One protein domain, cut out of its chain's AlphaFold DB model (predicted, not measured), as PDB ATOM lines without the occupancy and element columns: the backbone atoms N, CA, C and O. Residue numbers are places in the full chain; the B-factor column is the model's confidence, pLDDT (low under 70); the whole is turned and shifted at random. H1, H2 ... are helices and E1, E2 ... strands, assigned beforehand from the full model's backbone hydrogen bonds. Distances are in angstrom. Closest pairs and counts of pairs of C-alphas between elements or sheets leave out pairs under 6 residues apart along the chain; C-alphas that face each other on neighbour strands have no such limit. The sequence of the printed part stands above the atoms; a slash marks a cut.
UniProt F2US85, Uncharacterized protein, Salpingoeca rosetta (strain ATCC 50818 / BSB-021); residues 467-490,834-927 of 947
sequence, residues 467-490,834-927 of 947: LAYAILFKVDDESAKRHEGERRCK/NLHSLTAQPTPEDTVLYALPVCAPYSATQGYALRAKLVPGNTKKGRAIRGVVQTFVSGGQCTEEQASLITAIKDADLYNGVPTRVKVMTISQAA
ATOM      1  N   LEU A 467       5.957  -3.414  -2.716       96.06
ATOM      2  CA  LEU A 467       4.869  -3.503  -3.684       96.06
ATOM      3  C   LEU A 467       3.711  -4.338  -3.114       96.06
ATOM      4  O   LEU A 467       3.787  -4.926  -2.031       96.06
ATOM      5  N   ALA A 468       2.635  -4.420  -3.875       95.75
ATOM      6  CA  ALA A 468       1.596  -5.419  -3.773       95.75
ATOM      7  C   ALA A 468       1.418  -6.098  -5.133       95.75
ATOM      8  O   ALA A 468       1.561  -5.461  -6.175       95.75
ATOM      9  N   TYR A 469       1.078  -7.381  -5.109       96.44
ATOM     10  CA  TYR A 469       0.374  -8.033  -6.208       96.44
ATOM     11  C   TYR A 469      -1.117  -7.989  -5.892       96.44
ATOM     12  O   TYR A 469      -1.490  -8.299  -4.759       96.44
ATOM     13  N   ALA A 470      -1.955  -7.602  -6.844       94.69
ATOM     14  CA  ALA A 470      -3.393  -7.511  -6.650       94.69
ATOM     15  C   ALA A 470      -4.157  -7.878  -7.926       94.69
ATOM     16  O   ALA A 470      -3.572  -7.939  -9.008       94.69
ATOM     17  N   ILE A 471      -5.458  -8.116  -7.782       94.25
ATOM     18  CA  ILE A 471      -6.383  -8.281  -8.905       94.25
ATOM     19  C   ILE A 471      -7.238  -7.016  -9.032       94.25
ATOM     20  O   ILE A 471      -7.747  -6.506  -8.033       94.25
ATOM     21  N   LEU A 472      -7.374  -6.523 -10.262       93.19
ATOM     22  CA  LEU A 472      -8.412  -5.586 -10.692       93.19
ATOM     23  C   LEU A 472      -9.437  -6.336 -11.544       93.19
ATOM     24  O   LEU A 472      -9.116  -7.362 -12.141       93.19
ATOM     25  N   PHE A 473     -10.648  -5.805 -11.640       93.31
ATOM     26  CA  PHE A 473     -11.719  -6.382 -12.442       93.31
ATOM     27  C   PHE A 473     -12.264  -5.329 -13.410       93.31
ATOM     28  O   PHE A 473     -12.634  -4.241 -12.972       93.31
ATOM     29  N   LYS A 474     -12.314  -5.646 -14.713       92.00
ATOM     30  CA  LYS A 474     -13.106  -4.863 -15.674       92.00
ATOM     31  C   LYS A 474     -14.560  -5.262 -15.488       92.00
ATOM     32  O   LYS A 474     -14.893  -6.438 -15.649       92.00
ATOM     33  N   VAL A 475     -15.393  -4.288 -15.163       92.19
ATOM     34  CA  VAL A 475     -16.852  -4.437 -15.151       92.19
ATOM     35  C   VAL A 475     -17.459  -3.882 -16.441       92.19
ATOM     36  O   VAL A 475     -16.762  -3.216 -17.212       92.19
ATOM     37  N   ASP A 476     -18.732  -4.174 -16.703       90.50
ATOM     38  CA  ASP A 476     -19.485  -3.499 -17.769       90.50
ATOM     39  C   ASP A 476     -19.692  -1.997 -17.482       90.50
ATOM     40  O   ASP A 476     -19.366  -1.486 -16.405       90.50
ATOM     41  N   ASP A 477     -20.189  -1.262 -18.474       88.00
ATOM     42  CA  ASP A 477     -20.231   0.204 -18.425       88.00
ATOM     43  C   ASP A 477     -21.483   0.747 -17.696       88.00
ATOM     44  O   ASP A 477     -21.586   1.945 -17.426       88.00
ATOM     45  N   GLU A 478     -22.415  -0.131 -17.301       88.88
ATOM     46  CA  GLU A 478     -23.472   0.179 -16.327       88.88
ATOM     47  C   GLU A 478     -22.944   0.068 -14.893       88.88
ATOM     48  O   GLU A 478     -23.120   0.983 -14.086       88.88
ATOM     49  N   SER A 479     -22.216  -1.011 -14.596       89.19
ATOM     50  CA  SER A 479     -21.532  -1.229 -13.321       89.19
ATOM     51  C   SER A 479     -20.444  -0.182 -13.080       89.19
ATOM     52  O   SER A 479     -20.296   0.299 -11.959       89.19
ATOM     53  N   ALA A 480     -19.707   0.228 -14.119       87.12
ATOM     54  CA  ALA A 480     -18.642   1.231 -14.020       87.12
ATOM     55  C   ALA A 480     -19.112   2.538 -13.355       87.12
ATOM     56  O   ALA A 480     -18.380   3.104 -12.543       87.12
ATOM     57  N   LYS A 481     -20.359   2.957 -13.611       86.62
ATOM     58  CA  LYS A 481     -20.982   4.157 -13.022       86.62
ATOM     59  C   LYS A 481     -21.139   4.056 -11.501       86.62
ATOM     60  O   LYS A 481     -21.048   5.057 -10.801       86.62
ATOM     61  N   ARG A 482     -21.303   2.843 -10.956       85.94
ATOM     62  CA  ARG A 482     -21.333   2.594  -9.499       85.94
ATOM     63  C   ARG A 482     -19.949   2.693  -8.846       85.94
ATOM     64  O   ARG A 482     -19.866   2.927  -7.644       85.94
ATOM     65  N   HIS A 483     -18.875   2.551  -9.628       85.56
ATOM     66  CA  HIS A 483     -17.479   2.683  -9.183       85.56
ATOM     67  C   HIS A 483     -16.869   4.058  -9.501       85.56
ATOM     68  O   HIS A 483     -15.691   4.300  -9.205       85.56
ATOM     69  N   GLU A 484     -17.657   4.990 -10.051       81.69
ATOM     70  CA  GLU A 484     -17.226   6.365 -10.288       81.69
ATOM     71  C   GLU A 484     -16.720   7.007  -8.992       81.69
ATOM     72  O   GLU A 484     -17.427   7.225  -8.009       81.69
ATOM     73  N   GLY A 485     -15.427   7.309  -8.998       76.25
ATOM     74  CA  GLY A 485     -14.763   7.944  -7.877       76.25
ATOM     75  C   GLY A 485     -14.309   7.041  -6.722       76.25
ATOM     76  O   GLY A 485     -13.877   7.603  -5.714       76.25
ATOM     77  N   GLU A 486     -14.262   5.704  -6.875       81.81
ATOM     78  CA  GLU A 486     -13.598   4.760  -5.931       81.81
ATOM     79  C   GLU A 486     -12.217   5.286  -5.458       81.81
ATOM     80  O   GLU A 486     -11.781   5.066  -4.325       81.81
ATOM     81  N   ARG A 487     -11.526   6.020  -6.343       81.19
ATOM     82  CA  ARG A 487     -10.131   6.470  -6.218       81.19
ATOM     83  C   ARG A 487      -9.965   7.997  -6.218       81.19
ATOM     84  O   ARG A 487      -8.896   8.478  -6.576       81.19
ATOM     85  N   ARG A 488     -10.989   8.790  -5.861       74.25
ATOM     86  CA  ARG A 488     -10.896  10.272  -5.906       74.25
ATOM     87  C   ARG A 488      -9.712  10.817  -5.097       74.25
ATOM     88  O   ARG A 488      -9.493  10.441  -3.942       74.25
ATOM     89  N   CYS A 489      -8.996  11.776  -5.689       69.75
ATOM     90  CA  CYS A 489      -7.956  12.545  -5.010       69.75
ATOM     91  C   CYS A 489      -8.523  13.248  -3.765       69.75
ATOM     92  O   CYS A 489      -9.449  14.056  -3.856       69.75
ATOM     93  N   LYS A 490      -7.937  12.979  -2.592       65.69
ATOM     94  CA  LYS A 490      -8.428  13.514  -1.309       65.69
ATOM     95  C   LYS A 490      -8.117  14.997  -1.099       65.69
ATOM     96  O   LYS A 490      -8.721  15.619  -0.232       65.69
ATOM     97  N   ASN A 834     -12.020   5.843 -19.343       69.00
ATOM     98  CA  ASN A 834     -12.420   4.442 -19.164       69.00
ATOM     99  C   ASN A 834     -11.774   3.723 -17.957       69.00
ATOM    100  O   ASN A 834     -12.205   2.616 -17.603       69.00
ATOM    101  N   LEU A 835     -10.791   4.333 -17.278       81.75
ATOM    102  CA  LEU A 835     -10.151   3.781 -16.070       81.75
ATOM    103  C   LEU A 835     -11.143   3.507 -14.925       81.75
ATOM    104  O   LEU A 835     -10.900   2.606 -14.123       81.75
ATOM    105  N   HIS A 836     -12.272   4.225 -14.862       81.75
ATOM    106  CA  HIS A 836     -13.311   4.009 -13.845       81.75
ATOM    107  C   HIS A 836     -13.970   2.625 -13.912       81.75
ATOM    108  O   HIS A 836     -14.455   2.128 -12.899       81.75
ATOM    109  N   SER A 837     -13.906   1.950 -15.061       88.50
ATOM    110  CA  SER A 837     -14.417   0.586 -15.211       88.50
ATOM    111  C   SER A 837     -13.492  -0.514 -14.650       88.50
ATOM    112  O   SER A 837     -13.819  -1.696 -14.762       88.50
ATOM    113  N   LEU A 838     -12.354  -0.153 -14.032       91.12
ATOM    114  CA  LEU A 838     -11.388  -1.070 -13.406       91.12
ATOM    115  C   LEU A 838     -11.440  -1.018 -11.867       91.12
ATOM    116  O   LEU A 838     -10.549  -0.465 -11.211       91.12
ATOM    117  N   THR A 839     -12.459  -1.643 -11.274       90.81
ATOM    118  CA  THR A 839     -12.649  -1.692  -9.810       90.81
ATOM    119  C   THR A 839     -11.699  -2.678  -9.113       90.81
ATOM    120  O   THR A 839     -11.224  -3.654  -9.704       90.81
ATOM    121  N   ALA A 840     -11.404  -2.429  -7.831       89.81
ATOM    122  CA  ALA A 840     -10.721  -3.373  -6.937       89.81
ATOM    123  C   ALA A 840     -11.648  -3.954  -5.848       89.81
ATOM    124  O   ALA A 840     -11.184  -4.705  -4.978       89.81
ATOM    125  N   GLN A 841     -12.937  -3.599  -5.896       88.75
ATOM    126  CA  GLN A 841     -14.003  -4.030  -4.991       88.75
ATOM    127  C   GLN A 841     -15.304  -4.302  -5.779       88.75
ATOM    128  O   GLN A 841     -16.293  -3.606  -5.564       88.75
ATOM    129  N   PRO A 842     -15.339  -5.282  -6.707       89.50
ATOM    130  CA  PRO A 842     -16.582  -5.640  -7.389       89.50
ATOM    131  C   PRO A 842     -17.637  -6.087  -6.369       89.50
ATOM    132  O   PRO A 842     -17.368  -6.919  -5.495       89.50
ATOM    133  N   THR A 843     -18.833  -5.526  -6.485       87.56
ATOM    134  CA  THR A 843     -20.008  -5.889  -5.693       87.56
ATOM    135  C   THR A 843     -20.716  -7.106  -6.310       87.56
ATOM    136  O   THR A 843     -20.463  -7.437  -7.470       87.56
ATOM    137  N   PRO A 844     -21.621  -7.787  -5.581       85.00
ATOM    138  CA  PRO A 844     -22.415  -8.889  -6.137       85.00
ATOM    139  C   PRO A 844     -23.397  -8.486  -7.251       85.00
ATOM    140  O   PRO A 844     -23.991  -9.365  -7.863       85.00
ATOM    141  N   GLU A 845     -23.592  -7.184  -7.488       87.25
ATOM    142  CA  GLU A 845     -24.491  -6.635  -8.514       87.25
ATOM    143  C   GLU A 845     -23.742  -6.243  -9.805       87.25
ATOM    144  O   GLU A 845     -24.372  -5.830 -10.779       87.25
ATOM    145  N   ASP A 846     -22.405  -6.343  -9.830       90.00
ATOM    146  CA  ASP A 846     -21.572  -5.924 -10.963       90.00
ATOM    147  C   ASP A 846     -21.271  -7.067 -11.938       90.00
ATOM    148  O   ASP A 846     -20.698  -8.092 -11.560       90.00
ATOM    149  N   THR A 847     -21.545  -6.851 -13.227       90.19
ATOM    150  CA  THR A 847     -21.155  -7.787 -14.287       90.19
ATOM    151  C   THR A 847     -19.643  -7.714 -14.499       90.19
ATOM    152  O   THR A 847     -19.122  -6.768 -15.096       90.19
ATOM    153  N   VAL A 848     -18.904  -8.713 -14.016       91.06
ATOM    154  CA  VAL A 848     -17.445  -8.779 -14.181       91.06
ATOM    155  C   VAL A 848     -17.084  -9.440 -15.515       91.06
ATOM    156  O   VAL A 848     -17.313 -10.630 -15.710       91.06
ATOM    157  N   LEU A 849     -16.449  -8.685 -16.416       89.81
ATOM    158  CA  LEU A 849     -16.062  -9.154 -17.750       89.81
ATOM    159  C   LEU A 849     -14.751  -9.958 -17.731       89.81
ATOM    160  O   LEU A 849     -14.652 -11.012 -18.357       89.81
ATOM    161  N   TYR A 850     -13.726  -9.462 -17.027       91.44
ATOM    162  CA  TYR A 850     -12.445 -10.160 -16.857       91.44
ATOM    163  C   TYR A 850     -11.617  -9.615 -15.685       91.44
ATOM    164  O   TYR A 850     -11.791  -8.484 -15.228       91.44
ATOM    165  N   ALA A 851     -10.665 -10.430 -15.224       92.75
ATOM    166  CA  ALA A 851      -9.707 -10.086 -14.177       92.75
ATOM    167  C   ALA A 851      -8.342  -9.669 -14.767       92.75
ATOM    168  O   ALA A 851      -7.844 -10.296 -15.704       92.75
ATOM    169  N   LEU A 852      -7.719  -8.641 -14.189       92.94
ATOM    170  CA  LEU A 852      -6.387  -8.137 -14.536       92.94
ATOM    171  C   LEU A 852      -5.421  -8.300 -13.349       92.94
ATOM    172  O   LEU A 852      -5.705  -7.787 -12.262       92.94
ATOM    173  N   PRO A 853      -4.259  -8.952 -13.528       94.88
ATOM    174  CA  PRO A 853      -3.203  -8.958 -12.526       94.88
ATOM    175  C   PRO A 853      -2.433  -7.631 -12.574       94.88
ATOM    176  O   PRO A 853      -1.946  -7.226 -13.629       94.88
ATOM    177  N   VAL A 854      -2.284  -6.959 -11.432       94.50
ATOM    178  CA  VAL A 854      -1.530  -5.701 -11.327       94.50
ATOM    179  C   VAL A 854      -0.477  -5.781 -10.224       94.50
ATOM    180  O   VAL A 854      -0.705  -6.338  -9.145       94.50
ATOM    181  N   CYS A 855       0.698  -5.209 -10.487       95.56
ATOM    182  CA  CYS A 855       1.751  -5.040  -9.494       95.56
ATOM    183  C   CYS A 855       1.991  -3.547  -9.271       95.56
ATOM    184  O   CYS A 855       2.319  -2.826 -10.205       95.56
ATOM    185  N   ALA A 856       1.786  -3.082  -8.042       95.75
ATOM    186  CA  ALA A 856       1.676  -1.662  -7.719       95.75
ATOM    187  C   ALA A 856       2.297  -1.358  -6.344       95.75
ATOM    188  O   ALA A 856       2.481  -2.279  -5.546       95.75
ATOM    189  N   PRO A 857       2.603  -0.097  -5.998       95.50
ATOM    190  CA  PRO A 857       3.039   0.279  -4.652       95.50
ATOM    191  C   PRO A 857       2.074  -0.197  -3.552       95.50
ATOM    192  O   PRO A 857       0.849  -0.162  -3.702       95.50
ATOM    193  N   TYR A 858       2.602  -0.620  -2.397       94.69
ATOM    194  CA  TYR A 858       1.756  -1.130  -1.303       94.69
ATOM    195  C   TYR A 858       0.810  -0.062  -0.701       94.69
ATOM    196  O   TYR A 858      -0.197  -0.407  -0.076       94.69
ATOM    197  N   SER A 859       1.110   1.228  -0.882       92.44
ATOM    198  CA  SER A 859       0.215   2.335  -0.518       92.44
ATOM    199  C   SER A 859      -0.905   2.566  -1.540       92.44
ATOM    200  O   SER A 859      -2.038   2.804  -1.122       92.44
ATOM    201  N   ALA A 860      -0.625   2.385  -2.838       92.44
ATOM    202  CA  ALA A 860      -1.611   2.530  -3.910       92.44
ATOM    203  C   ALA A 860      -2.762   1.523  -3.741       92.44
ATOM    204  O   ALA A 860      -3.939   1.855  -3.853       92.44
ATOM    205  N   THR A 861      -2.417   0.290  -3.363       91.88
ATOM    206  CA  THR A 861      -3.369  -0.825  -3.231       91.88
ATOM    207  C   THR A 861      -4.137  -0.876  -1.910       91.88
ATOM    208  O   THR A 861      -4.715  -1.911  -1.589       91.88
ATOM    209  N   GLN A 862      -4.148   0.179  -1.086       87.25
ATOM    210  CA  GLN A 862      -4.747   0.099   0.258       87.25
ATOM    211  C   GLN A 862      -6.235  -0.283   0.269       87.25
ATOM    212  O   GLN A 862      -6.643  -0.992   1.188       87.25
ATOM    213  N   GLY A 863      -6.996   0.127  -0.751       84.88
ATOM    214  CA  GLY A 863      -8.410  -0.215  -0.925       84.88
ATOM    215  C   GLY A 863      -8.692  -1.499  -1.716       84.88
ATOM    216  O   GLY A 863      -9.855  -1.797  -1.933       84.88
ATOM    217  N   TYR A 864      -7.689  -2.256  -2.171       90.88
ATOM    218  CA  TYR A 864      -7.946  -3.422  -3.027       90.88
ATOM    219  C   TYR A 864      -8.300  -4.641  -2.162       90.88
ATOM    220  O   TYR A 864      -7.561  -4.955  -1.221       90.88
ATOM    221  N   ALA A 865      -9.383  -5.354  -2.493       88.69
ATOM    222  CA  ALA A 865      -9.820  -6.534  -1.742       88.69
ATOM    223  C   ALA A 865      -8.805  -7.690  -1.855       88.69
ATOM    224  O   ALA A 865      -8.210  -8.121  -0.858       88.69
ATOM    225  N   LEU A 866      -8.549  -8.135  -3.090       92.69
ATOM    226  CA  LEU A 866      -7.629  -9.224  -3.427       92.69
ATOM    227  C   LEU A 866      -6.210  -8.685  -3.637       92.69
ATOM    228  O   LEU A 866      -5.843  -8.269  -4.737       92.69
ATOM    229  N   ARG A 867      -5.394  -8.679  -2.575       93.88
ATOM    230  CA  ARG A 867      -4.000  -8.198  -2.633       93.88
ATOM    231  C   ARG A 867      -3.029  -8.940  -1.719       93.88
ATOM    232  O   ARG A 867      -3.407  -9.460  -0.675       93.88
ATOM    233  N   ALA A 868      -1.746  -8.934  -2.069       95.06
ATOM    234  CA  ALA A 868      -0.660  -9.516  -1.287       95.06
ATOM    235  C   ALA A 868       0.584  -8.618  -1.285       95.06
ATOM    236  O   ALA A 868       1.102  -8.260  -2.341       95.06
ATOM    237  N   LYS A 869       1.104  -8.282  -0.098       96.06
ATOM    238  CA  LYS A 869       2.312  -7.465   0.075       96.06
ATOM    239  C   LYS A 869       3.557  -8.219  -0.386       96.06
ATOM    240  O   LYS A 869       3.891  -9.268   0.176       96.06
ATOM    241  N   LEU A 870       4.276  -7.626  -1.336       96.06
ATOM    242  CA  LEU A 870       5.573  -8.071  -1.829       96.06
ATOM    243  C   LEU A 870       6.694  -7.173  -1.291       96.06
ATOM    244  O   LEU A 870       6.574  -5.949  -1.241       96.06
ATOM    245  N   VAL A 871       7.815  -7.790  -0.933       95.31
ATOM    246  CA  VAL A 871       9.093  -7.124  -0.621       95.31
ATOM    247  C   VAL A 871      10.233  -7.870  -1.332       95.31
ATOM    248  O   VAL A 871      10.012  -9.011  -1.758       95.31
ATOM    249  N   PRO A 872      11.444  -7.298  -1.451       95.12
ATOM    250  CA  PRO A 872      12.608  -8.027  -1.952       95.12
ATOM    251  C   PRO A 872      12.861  -9.348  -1.208       95.12
ATOM    252  O   PRO A 872      12.693  -9.445   0.012       95.12
ATOM    253  N   GLY A 873      13.279 -10.392  -1.926       93.50
ATOM    254  CA  GLY A 873      13.584 -11.684  -1.310       93.50
ATOM    255  C   GLY A 873      13.972 -12.796  -2.282       93.50
ATOM    256  O   GLY A 873      14.127 -12.591  -3.475       93.50
ATOM    257  N   ASN A 874      14.152 -14.014  -1.776       91.38
ATOM    258  CA  ASN A 874      14.827 -15.069  -2.545       91.38
ATOM    259  C   ASN A 874      13.892 -15.968  -3.382       91.38
ATOM    260  O   ASN A 874      14.362 -16.951  -3.957       91.38
ATOM    261  N   THR A 875      12.587 -15.684  -3.465       94.06
ATOM    262  CA  THR A 875      11.633 -16.536  -4.199       94.06
ATOM    263  C   THR A 875      11.534 -16.111  -5.669       94.06
ATOM    264  O   THR A 875      11.415 -14.926  -5.986       94.06
ATOM    265  N   LYS A 876      11.542 -17.085  -6.594       93.50
ATOM    266  CA  LYS A 876      11.216 -16.851  -8.016       93.50
ATOM    267  C   LYS A 876       9.773 -16.340  -8.136       93.50
ATOM    268  O   LYS A 876       8.882 -16.955  -7.549       93.50
ATOM    269  N   LYS A 877       9.533 -15.290  -8.938       92.75
ATOM    270  CA  LYS A 877       8.216 -14.631  -9.021       92.75
ATOM    271  C   LYS A 877       7.063 -15.593  -9.321       92.75
ATOM    272  O   LYS A 877       6.110 -15.611  -8.555       92.75
ATOM    273  N   GLY A 878       7.210 -16.498 -10.294       91.94
ATOM    274  CA  GLY A 878       6.167 -17.483 -10.623       91.94
ATOM    275  C   GLY A 878       5.704 -18.342  -9.437       91.94
ATOM    276  O   GLY A 878       4.507 -18.457  -9.193       91.94
ATOM    277  N   ARG A 879       6.629 -18.870  -8.617       92.44
ATOM    278  CA  ARG A 879       6.258 -19.658  -7.421       92.44
ATOM    279  C   ARG A 879       5.590 -18.797  -6.343       92.44
ATOM    280  O   ARG A 879       4.704 -19.284  -5.651       92.44
ATOM    281  N   ALA A 880       6.016 -17.544  -6.188       93.88
ATOM    282  CA  ALA A 880       5.408 -16.622  -5.233       93.88
ATOM    283  C   ALA A 880       3.979 -16.234  -5.649       93.88
ATOM    284  O   ALA A 880       3.070 -16.298  -4.827       93.88
ATOM    285  N   ILE A 881       3.778 -15.885  -6.923       95.19
ATOM    286  CA  ILE A 881       2.489 -15.425  -7.442       95.19
ATOM    287  C   ILE A 881       1.478 -16.567  -7.573       95.19
ATOM    288  O   ILE A 881       0.356 -16.397  -7.107       95.19
ATOM    289  N   ARG A 882       1.856 -17.754  -8.080       93.69
ATOM    290  CA  ARG A 882       0.942 -18.919  -8.103       93.69
ATOM    291  C   ARG A 882       0.393 -19.245  -6.706       93.69
ATOM    292  O   ARG A 882      -0.797 -19.498  -6.571       93.69
ATOM    293  N   GLY A 883       1.226 -19.162  -5.661       92.75
ATOM    294  CA  GLY A 883       0.783 -19.353  -4.274       92.75
ATOM    295  C   GLY A 883      -0.164 -18.256  -3.767       92.75
ATOM    296  O   GLY A 883      -1.096 -18.549  -3.020       92.75
ATOM    297  N   VAL A 884       0.026 -17.001  -4.192       93.44
ATOM    298  CA  VAL A 884      -0.900 -15.894  -3.885       93.44
ATOM    299  C   VAL A 884      -2.246 -16.094  -4.583       93.44
ATOM    300  O   VAL A 884      -3.276 -16.031  -3.921       93.44
ATOM    301  N   VAL A 885      -2.243 -16.407  -5.883       92.94
ATOM    302  CA  VAL A 885      -3.458 -16.674  -6.672       92.94
ATOM    303  C   VAL A 885      -4.246 -17.850  -6.089       92.94
ATOM    304  O   VAL A 885      -5.445 -17.725  -5.852       92.94
ATOM    305  N   GLN A 886      -3.567 -18.951  -5.751       91.50
ATOM    306  CA  GLN A 886      -4.186 -20.087  -5.063       91.50
ATOM    307  C   GLN A 886      -4.787 -19.684  -3.704       91.50
ATOM    308  O   GLN A 886      -5.846 -20.182  -3.335       91.50
ATOM    309  N   THR A 887      -4.163 -18.751  -2.974       91.69
ATOM    310  CA  THR A 887      -4.701 -18.246  -1.698       91.69
ATOM    311  C   THR A 887      -5.939 -17.361  -1.891       91.69
ATOM    312  O   THR A 887      -6.840 -17.424  -1.063       91.69
ATOM    313  N   PHE A 888      -6.029 -16.564  -2.965       91.06
ATOM    314  CA  PHE A 888      -7.246 -15.799  -3.276       91.06
ATOM    315  C   PHE A 888      -8.419 -16.724  -3.639       91.06
ATOM    316  O   PHE A 888      -9.510 -16.573  -3.093       91.06
ATOM    317  N   VAL A 889      -8.170 -17.714  -4.506       89.62
ATOM    318  CA  VAL A 889      -9.177 -18.679  -4.979       89.62
ATOM    319  C   VAL A 889      -9.647 -19.608  -3.854       89.62
ATOM    320  O   VAL A 889     -10.842 -19.716  -3.603       89.62
ATOM    321  N   SER A 890      -8.730 -20.253  -3.126       85.44
ATOM    322  CA  SER A 890      -9.085 -21.179  -2.036       85.44
ATOM    323  C   SER A 890      -9.418 -20.486  -0.708       85.44
ATOM    324  O   SER A 890      -9.835 -21.149   0.235       85.44
ATOM    325  N   GLY A 891      -9.215 -19.169  -0.601       76.06
ATOM    326  CA  GLY A 891      -9.378 -18.409   0.642       76.06
ATOM    327  C   GLY A 891     -10.795 -17.914   0.935       76.06
ATOM    328  O   GLY A 891     -10.956 -17.167   1.897       76.06
ATOM    329  N   GLY A 892     -11.790 -18.257   0.106       69.94
ATOM    330  CA  GLY A 892     -13.176 -17.788   0.254       69.94
ATOM    331  C   GLY A 892     -13.361 -16.281   0.018       69.94
ATOM    332  O   GLY A 892     -14.296 -15.694   0.549       69.94
ATOM    333  N   GLN A 893     -12.445 -15.646  -0.722       72.06
ATOM    334  CA  GLN A 893     -12.422 -14.190  -0.952       72.06
ATOM    335  C   GLN A 893     -13.018 -13.771  -2.302       72.06
ATOM    336  O   GLN A 893     -13.180 -12.581  -2.549       72.06
ATOM    337  N   CYS A 894     -13.284 -14.741  -3.175       83.00
ATOM    338  CA  CYS A 894     -13.800 -14.554  -4.526       83.00
ATOM    339  C   CYS A 894     -15.142 -15.290  -4.639       83.00
ATOM    340  O   CYS A 894     -15.293 -16.354  -4.032       83.00
ATOM    341  N   THR A 895     -16.073 -14.801  -5.462       86.25
ATOM    342  CA  THR A 895     -17.181 -15.643  -5.956       86.25
ATOM    343  C   THR A 895     -16.638 -16.777  -6.840       86.25
ATOM    344  O   THR A 895     -15.490 -16.714  -7.293       86.25
ATOM    345  N   GLU A 896     -17.431 -17.823  -7.113       85.19
ATOM    346  CA  GLU A 896     -17.006 -18.905  -8.026       85.19
ATOM    347  C   GLU A 896     -16.659 -18.353  -9.423       85.19
ATOM    348  O   GLU A 896     -15.641 -18.724 -10.009       85.19
ATOM    349  N   GLU A 897     -17.432 -17.377  -9.900       85.44
ATOM    350  CA  GLU A 897     -17.192 -16.656 -11.152       85.44
ATOM    351  C   GLU A 897     -15.857 -15.904 -11.122       85.44
ATOM    352  O   GLU A 897     -14.991 -16.166 -11.957       85.44
ATOM    353  N   GLN A 898     -15.624 -15.049 -10.119       88.94
ATOM    354  CA  GLN A 898     -14.362 -14.313  -9.953       88.94
ATOM    355  C   GLN A 898     -13.158 -15.263  -9.845       88.94
ATOM    356  O   GLN A 898     -12.117 -15.021 -10.460       88.94
ATOM    357  N   ALA A 899     -13.299 -16.368  -9.107       89.75
ATOM    358  CA  ALA A 899     -12.277 -17.402  -8.998       89.75
ATOM    359  C   ALA A 899     -11.992 -18.075 -10.352       89.75
ATOM    360  O   ALA A 899     -10.828 -18.337 -10.671       89.75
ATOM    361  N   SER A 900     -13.024 -18.312 -11.167       87.88
ATOM    362  CA  SER A 900     -12.888 -18.869 -12.515       87.88
ATOM    363  C   SER A 900     -12.173 -17.898 -13.465       87.88
ATOM    364  O   SER A 900     -11.217 -18.303 -14.128       87.88
ATOM    365  N   LEU A 901     -12.526 -16.605 -13.439       90.12
ATOM    366  CA  LEU A 901     -11.895 -15.550 -14.240       90.12
ATOM    367  C   LEU A 901     -10.414 -15.384 -13.876       90.12
ATOM    368  O   LEU A 901      -9.562 -15.373 -14.762       90.12
ATOM    369  N   ILE A 902     -10.084 -15.337 -12.578       91.50
ATOM    370  CA  ILE A 902      -8.693 -15.294 -12.091       91.50
ATOM    371  C   ILE A 902      -7.916 -16.543 -12.535       91.50
ATOM    372  O   ILE A 902      -6.757 -16.452 -12.940       91.50
ATOM    373  N   THR A 903      -8.552 -17.714 -12.486       88.88
ATOM    374  CA  THR A 903      -7.933 -18.987 -12.883       88.88
ATOM    375  C   THR A 903      -7.775 -19.108 -14.404       88.88
ATOM    376  O   THR A 903      -6.910 -19.859 -14.860       88.88
ATOM    377  N   ALA A 904      -8.544 -18.360 -15.199       87.62
ATOM    378  CA  ALA A 904      -8.481 -18.326 -16.660       87.62
ATOM    379  C   ALA A 904      -7.383 -17.404 -17.233       87.62
ATOM    380  O   ALA A 904      -7.091 -17.495 -18.430       87.62
ATOM    381  N   ILE A 905      -6.747 -16.559 -16.407       89.44
ATOM    382  CA  ILE A 905      -5.623 -15.692 -16.810       89.44
ATOM    383  C   ILE A 905      -4.440 -16.552 -17.304       89.44
ATOM    384  O   ILE A 905      -4.128 -17.607 -16.737       89.44
ATOM    385  N   LYS A 906      -3.763 -16.104 -18.370       87.38
ATOM    386  CA  LYS A 906      -2.578 -16.773 -18.933       87.38
ATOM    387  C   LYS A 906      -1.372 -16.603 -17.999       87.38
ATOM    388  O   LYS A 906      -1.165 -15.546 -17.410       87.38
ATOM    389  N   ASP A 907      -0.524 -17.627 -17.919       86.19
ATOM    390  CA  ASP A 907       0.633 -17.639 -17.011       86.19
ATOM    391  C   ASP A 907       1.623 -16.487 -17.267       86.19
ATOM    392  O   ASP A 907       2.201 -15.962 -16.320       86.19
ATOM    393  N   ALA A 908       1.794 -16.052 -18.521       86.25
ATOM    394  CA  ALA A 908       2.615 -14.885 -18.848       86.25
ATOM    395  C   ALA A 908       2.076 -13.603 -18.185       86.25
ATOM    396  O   ALA A 908       2.829 -12.869 -17.541       86.25
ATOM    397  N   ASP A 909       0.762 -13.389 -18.274       88.94
ATOM    398  CA  ASP A 909       0.093 -12.187 -17.781       88.94
ATOM    399  C   ASP A 909       0.094 -12.120 -16.251       88.94
ATOM    400  O   ASP A 909       0.375 -11.063 -15.690       88.94
ATOM    401  N   LEU A 910      -0.069 -13.263 -15.568       91.25
ATOM    402  CA  LEU A 910       0.076 -13.373 -14.107       91.25
ATOM    403  C   LEU A 910       1.433 -12.867 -13.578       91.25
ATOM    404  O   LEU A 910       1.544 -12.542 -12.396       91.25
ATOM    405  N   TYR A 911       2.483 -12.811 -14.406       90.50
ATOM    406  CA  TYR A 911       3.813 -12.351 -13.986       90.50
ATOM    407  C   TYR A 911       4.236 -11.011 -14.602       90.50
ATOM    408  O   TYR A 911       5.357 -10.565 -14.322       90.50
ATOM    409  N   ASN A 912       3.385 -10.358 -15.398       89.25
ATOM    410  CA  ASN A 912       3.623  -8.999 -15.890       89.25
ATOM    411  C   ASN A 912       3.655  -8.002 -14.717       89.25
ATOM    412  O   ASN A 912       3.053  -8.232 -13.671       89.25
ATOM    413  N   GLY A 913       4.449  -6.932 -14.829       88.38
ATOM    414  CA  GLY A 913       4.640  -5.952 -13.749       88.38
ATOM    415  C   GLY A 913       5.366  -6.458 -12.490       88.38
ATOM    416  O   GLY A 913       5.879  -5.647 -11.733       88.38
ATOM    417  N   VAL A 914       5.476  -7.767 -12.237       94.50
ATOM    418  CA  VAL A 914       6.104  -8.285 -11.008       94.50
ATOM    419  C   VAL A 914       7.636  -8.351 -11.157       94.50
ATOM    420  O   VAL A 914       8.118  -9.048 -12.065       94.50
ATOM    421  N   PRO A 915       8.426  -7.712 -10.265       93.12
ATOM    422  CA  PRO A 915       9.884  -7.837 -10.251       93.12
ATOM    423  C   PRO A 915      10.383  -9.276 -10.051       93.12
ATOM    424  O   PRO A 915       9.671 -10.167  -9.580       93.12
ATOM    425  N   THR A 916      11.650  -9.520 -10.374       92.50
ATOM    426  CA  THR A 916      12.356 -10.730  -9.933       92.50
ATOM    427  C   THR A 916      12.552 -10.723  -8.412       92.50
ATOM    428  O   THR A 916      12.355  -9.709  -7.749       92.50
ATOM    429  N   ARG A 917      12.954 -11.868  -7.836       92.19
ATOM    430  CA  ARG A 917      13.407 -11.971  -6.432       92.19
ATOM    431  C   ARG A 917      12.460 -11.315  -5.418       92.19
ATOM    432  O   ARG A 917      12.754 -10.278  -4.822       92.19
ATOM    433  N   VAL A 918      11.312 -11.950  -5.202       94.69
ATOM    434  CA  VAL A 918      10.262 -11.438  -4.309       94.69
ATOM    435  C   VAL A 918      10.111 -12.299  -3.056       94.69
ATOM    436  O   VAL A 918      10.499 -13.468  -3.012       94.69
ATOM    437  N   LYS A 919       9.489 -11.728  -2.027       94.62
ATOM    438  CA  LYS A 919       8.950 -12.427  -0.862       94.62
ATOM    439  C   LYS A 919       7.544 -11.903  -0.579       94.62
ATOM    440  O   LYS A 919       7.354 -10.704  -0.392       94.62
ATOM    441  N   VAL A 920       6.581 -12.818  -0.485       95.06
ATOM    442  CA  VAL A 920       5.236 -12.523   0.026       95.06
ATOM    443  C   VAL A 920       5.323 -12.364   1.546       95.06
ATOM    444  O   VAL A 920       5.929 -13.198   2.223       95.06
ATOM    445  N   MET A 921       4.762 -11.280   2.083       92.25
ATOM    446  CA  MET A 921       4.808 -10.957   3.519       92.25
ATOM    447  C   MET A 921       3.447 -11.052   4.206       92.25
ATOM    448  O   MET A 921       3.368 -11.443   5.369       92.25
ATOM    449  N   THR A 922       2.383 -10.658   3.513       87.12
ATOM    450  CA  THR A 922       1.013 -10.645   4.035       87.12
ATOM    451  C   THR A 922       0.077 -10.749   2.846       87.12
ATOM    452  O   THR A 922       0.210  -9.962   1.913       87.12
ATOM    453  N   ILE A 923      -0.840 -11.709   2.866       85.88
ATOM    454  CA  ILE A 923      -1.940 -11.792   1.903       85.88
ATOM    455  C   ILE A 923      -3.158 -11.191   2.608       85.88
ATOM    456  O   ILE A 923      -3.330 -11.405   3.809       85.88
ATOM    457  N   SER A 924      -3.949 -10.392   1.894       76.44
ATOM    458  CA  SER A 924      -5.238  -9.907   2.377       76.44
ATOM    459  C   SER A 924      -6.094 -11.107   2.778       76.44
ATOM    460  O   SER A 924      -6.114 -12.122   2.085       76.44
ATOM    461  N   GLN A 925      -6.771 -11.002   3.912       57.22
ATOM    462  CA  GLN A 925      -7.888 -11.867   4.261       57.22
ATOM    463  C   GLN A 925      -9.029 -10.933   4.625       57.22
ATOM    464  O   GLN A 925      -8.819  -9.980   5.381       57.22
ATOM    465  N   ALA A 926     -10.196 -11.161   4.024       44.28
ATOM    466  CA  ALA A 926     -11.335 -10.274   4.174       44.28
ATOM    467  C   ALA A 926     -11.703 -10.138   5.659       44.28
ATOM    468  O   ALA A 926     -11.920 -11.131   6.356       44.28
ATOM    469  N   ALA A 927     -11.766  -8.899   6.142       34.47
ATOM    470  CA  ALA A 927     -12.326  -8.617   7.451       34.47
ATOM    471  C   ALA A 927     -13.851  -8.760   7.346       34.47
ATOM    472  O   ALA A 927     -14.534  -7.811   6.969       34.47
TER     473      ALA A 927
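Overview. This is residues 467 to 490 and 834 to 927 of the 947 residues of an uncharacterized protein of Salpingoeca rosetta (strain ATCC 50818 / BSB-021) (UniProt F2US85). A curled, strongly twisted sheet of four strands is covered on one face by a helical hairpin, H4 running along the strands and H5 across edge strand E2. Short helices H1 and H2 sit together near the end of E1. The printed part has 118 residues, with five named helices and four named strands in the order E1 H1 H2 E2 H3 E3 H4 H5 E4; the antiparallel sheet runs E2 E1 E3 E4. The class is mixed; the whole is compact, radius of gyration of the C-alphas 13.9 A, spans 43 by 34 by 28 A.

Arrangement. E1, residues 467 to 475, is antiparallel to E2, residues 848 to 857, with N 472 and O 852 2.9 A apart, and to E3, residues 867 to 875, with N 469 and O 868 2.9 A apart. E3 is antiparallel to E4, residues 918 to 923, with N 919 and O 871 2.8 A apart; these three pairs are within hydrogen-bond range. H4, residues 877 to 890, lies over E3 and, only just, with 3 C-alphas, over E1; its height over the sheet is 8.1 A. On the same face H5, residues 896 to 904, lies over E2, the closest C-alphas being those of Ala 851 and Ile 902, 5.7 A apart. H4, with residues 885 to 889 alone, touches H5 in a hairpin, opposite ways at a shallow tilt of 17 degrees; the closest C-alphas, those of Val 889 and Ala 899, are 5.2 A apart. H3, residues 860 to 863, only grazes the sheet; E2, H3 and E3 form a split strand-helix-strand unit, two strands running the same way with E1 between them, its crossover right-handed. H1, residues 479 to 482, is not on the sheet and touches H2, residues 834 to 837, which only grazes it; the closest C-alphas, those of Ala 480 and Ser 837, are 4.4 A apart. In H4 and H5 every O i to N i+4 pair is within hydrogen-bond range; H1, H2 and H3 are too short for one.

Along the chain. E1 begins at C-alpha 467 (4.869, -3.503, -3.684) and is 24.6 A long; E2 is 24.3 A, E3 17.8 A and H4 19.8 A. E4 ends at C-alpha 923 (-1.940, -11.792, 1.903).

Size, cuts and confidence. The C-alphas farthest apart, those of Glu 478 and Asn 874, are 43.5 A apart. Residues 491 to 833 are not printed; C-alphas 490 and 834 are 20.4 A apart across the cut. The link from H5 to E4 is long. Residues 489 to 490, 834, 892 and 925 to 927 have pLDDT under 70.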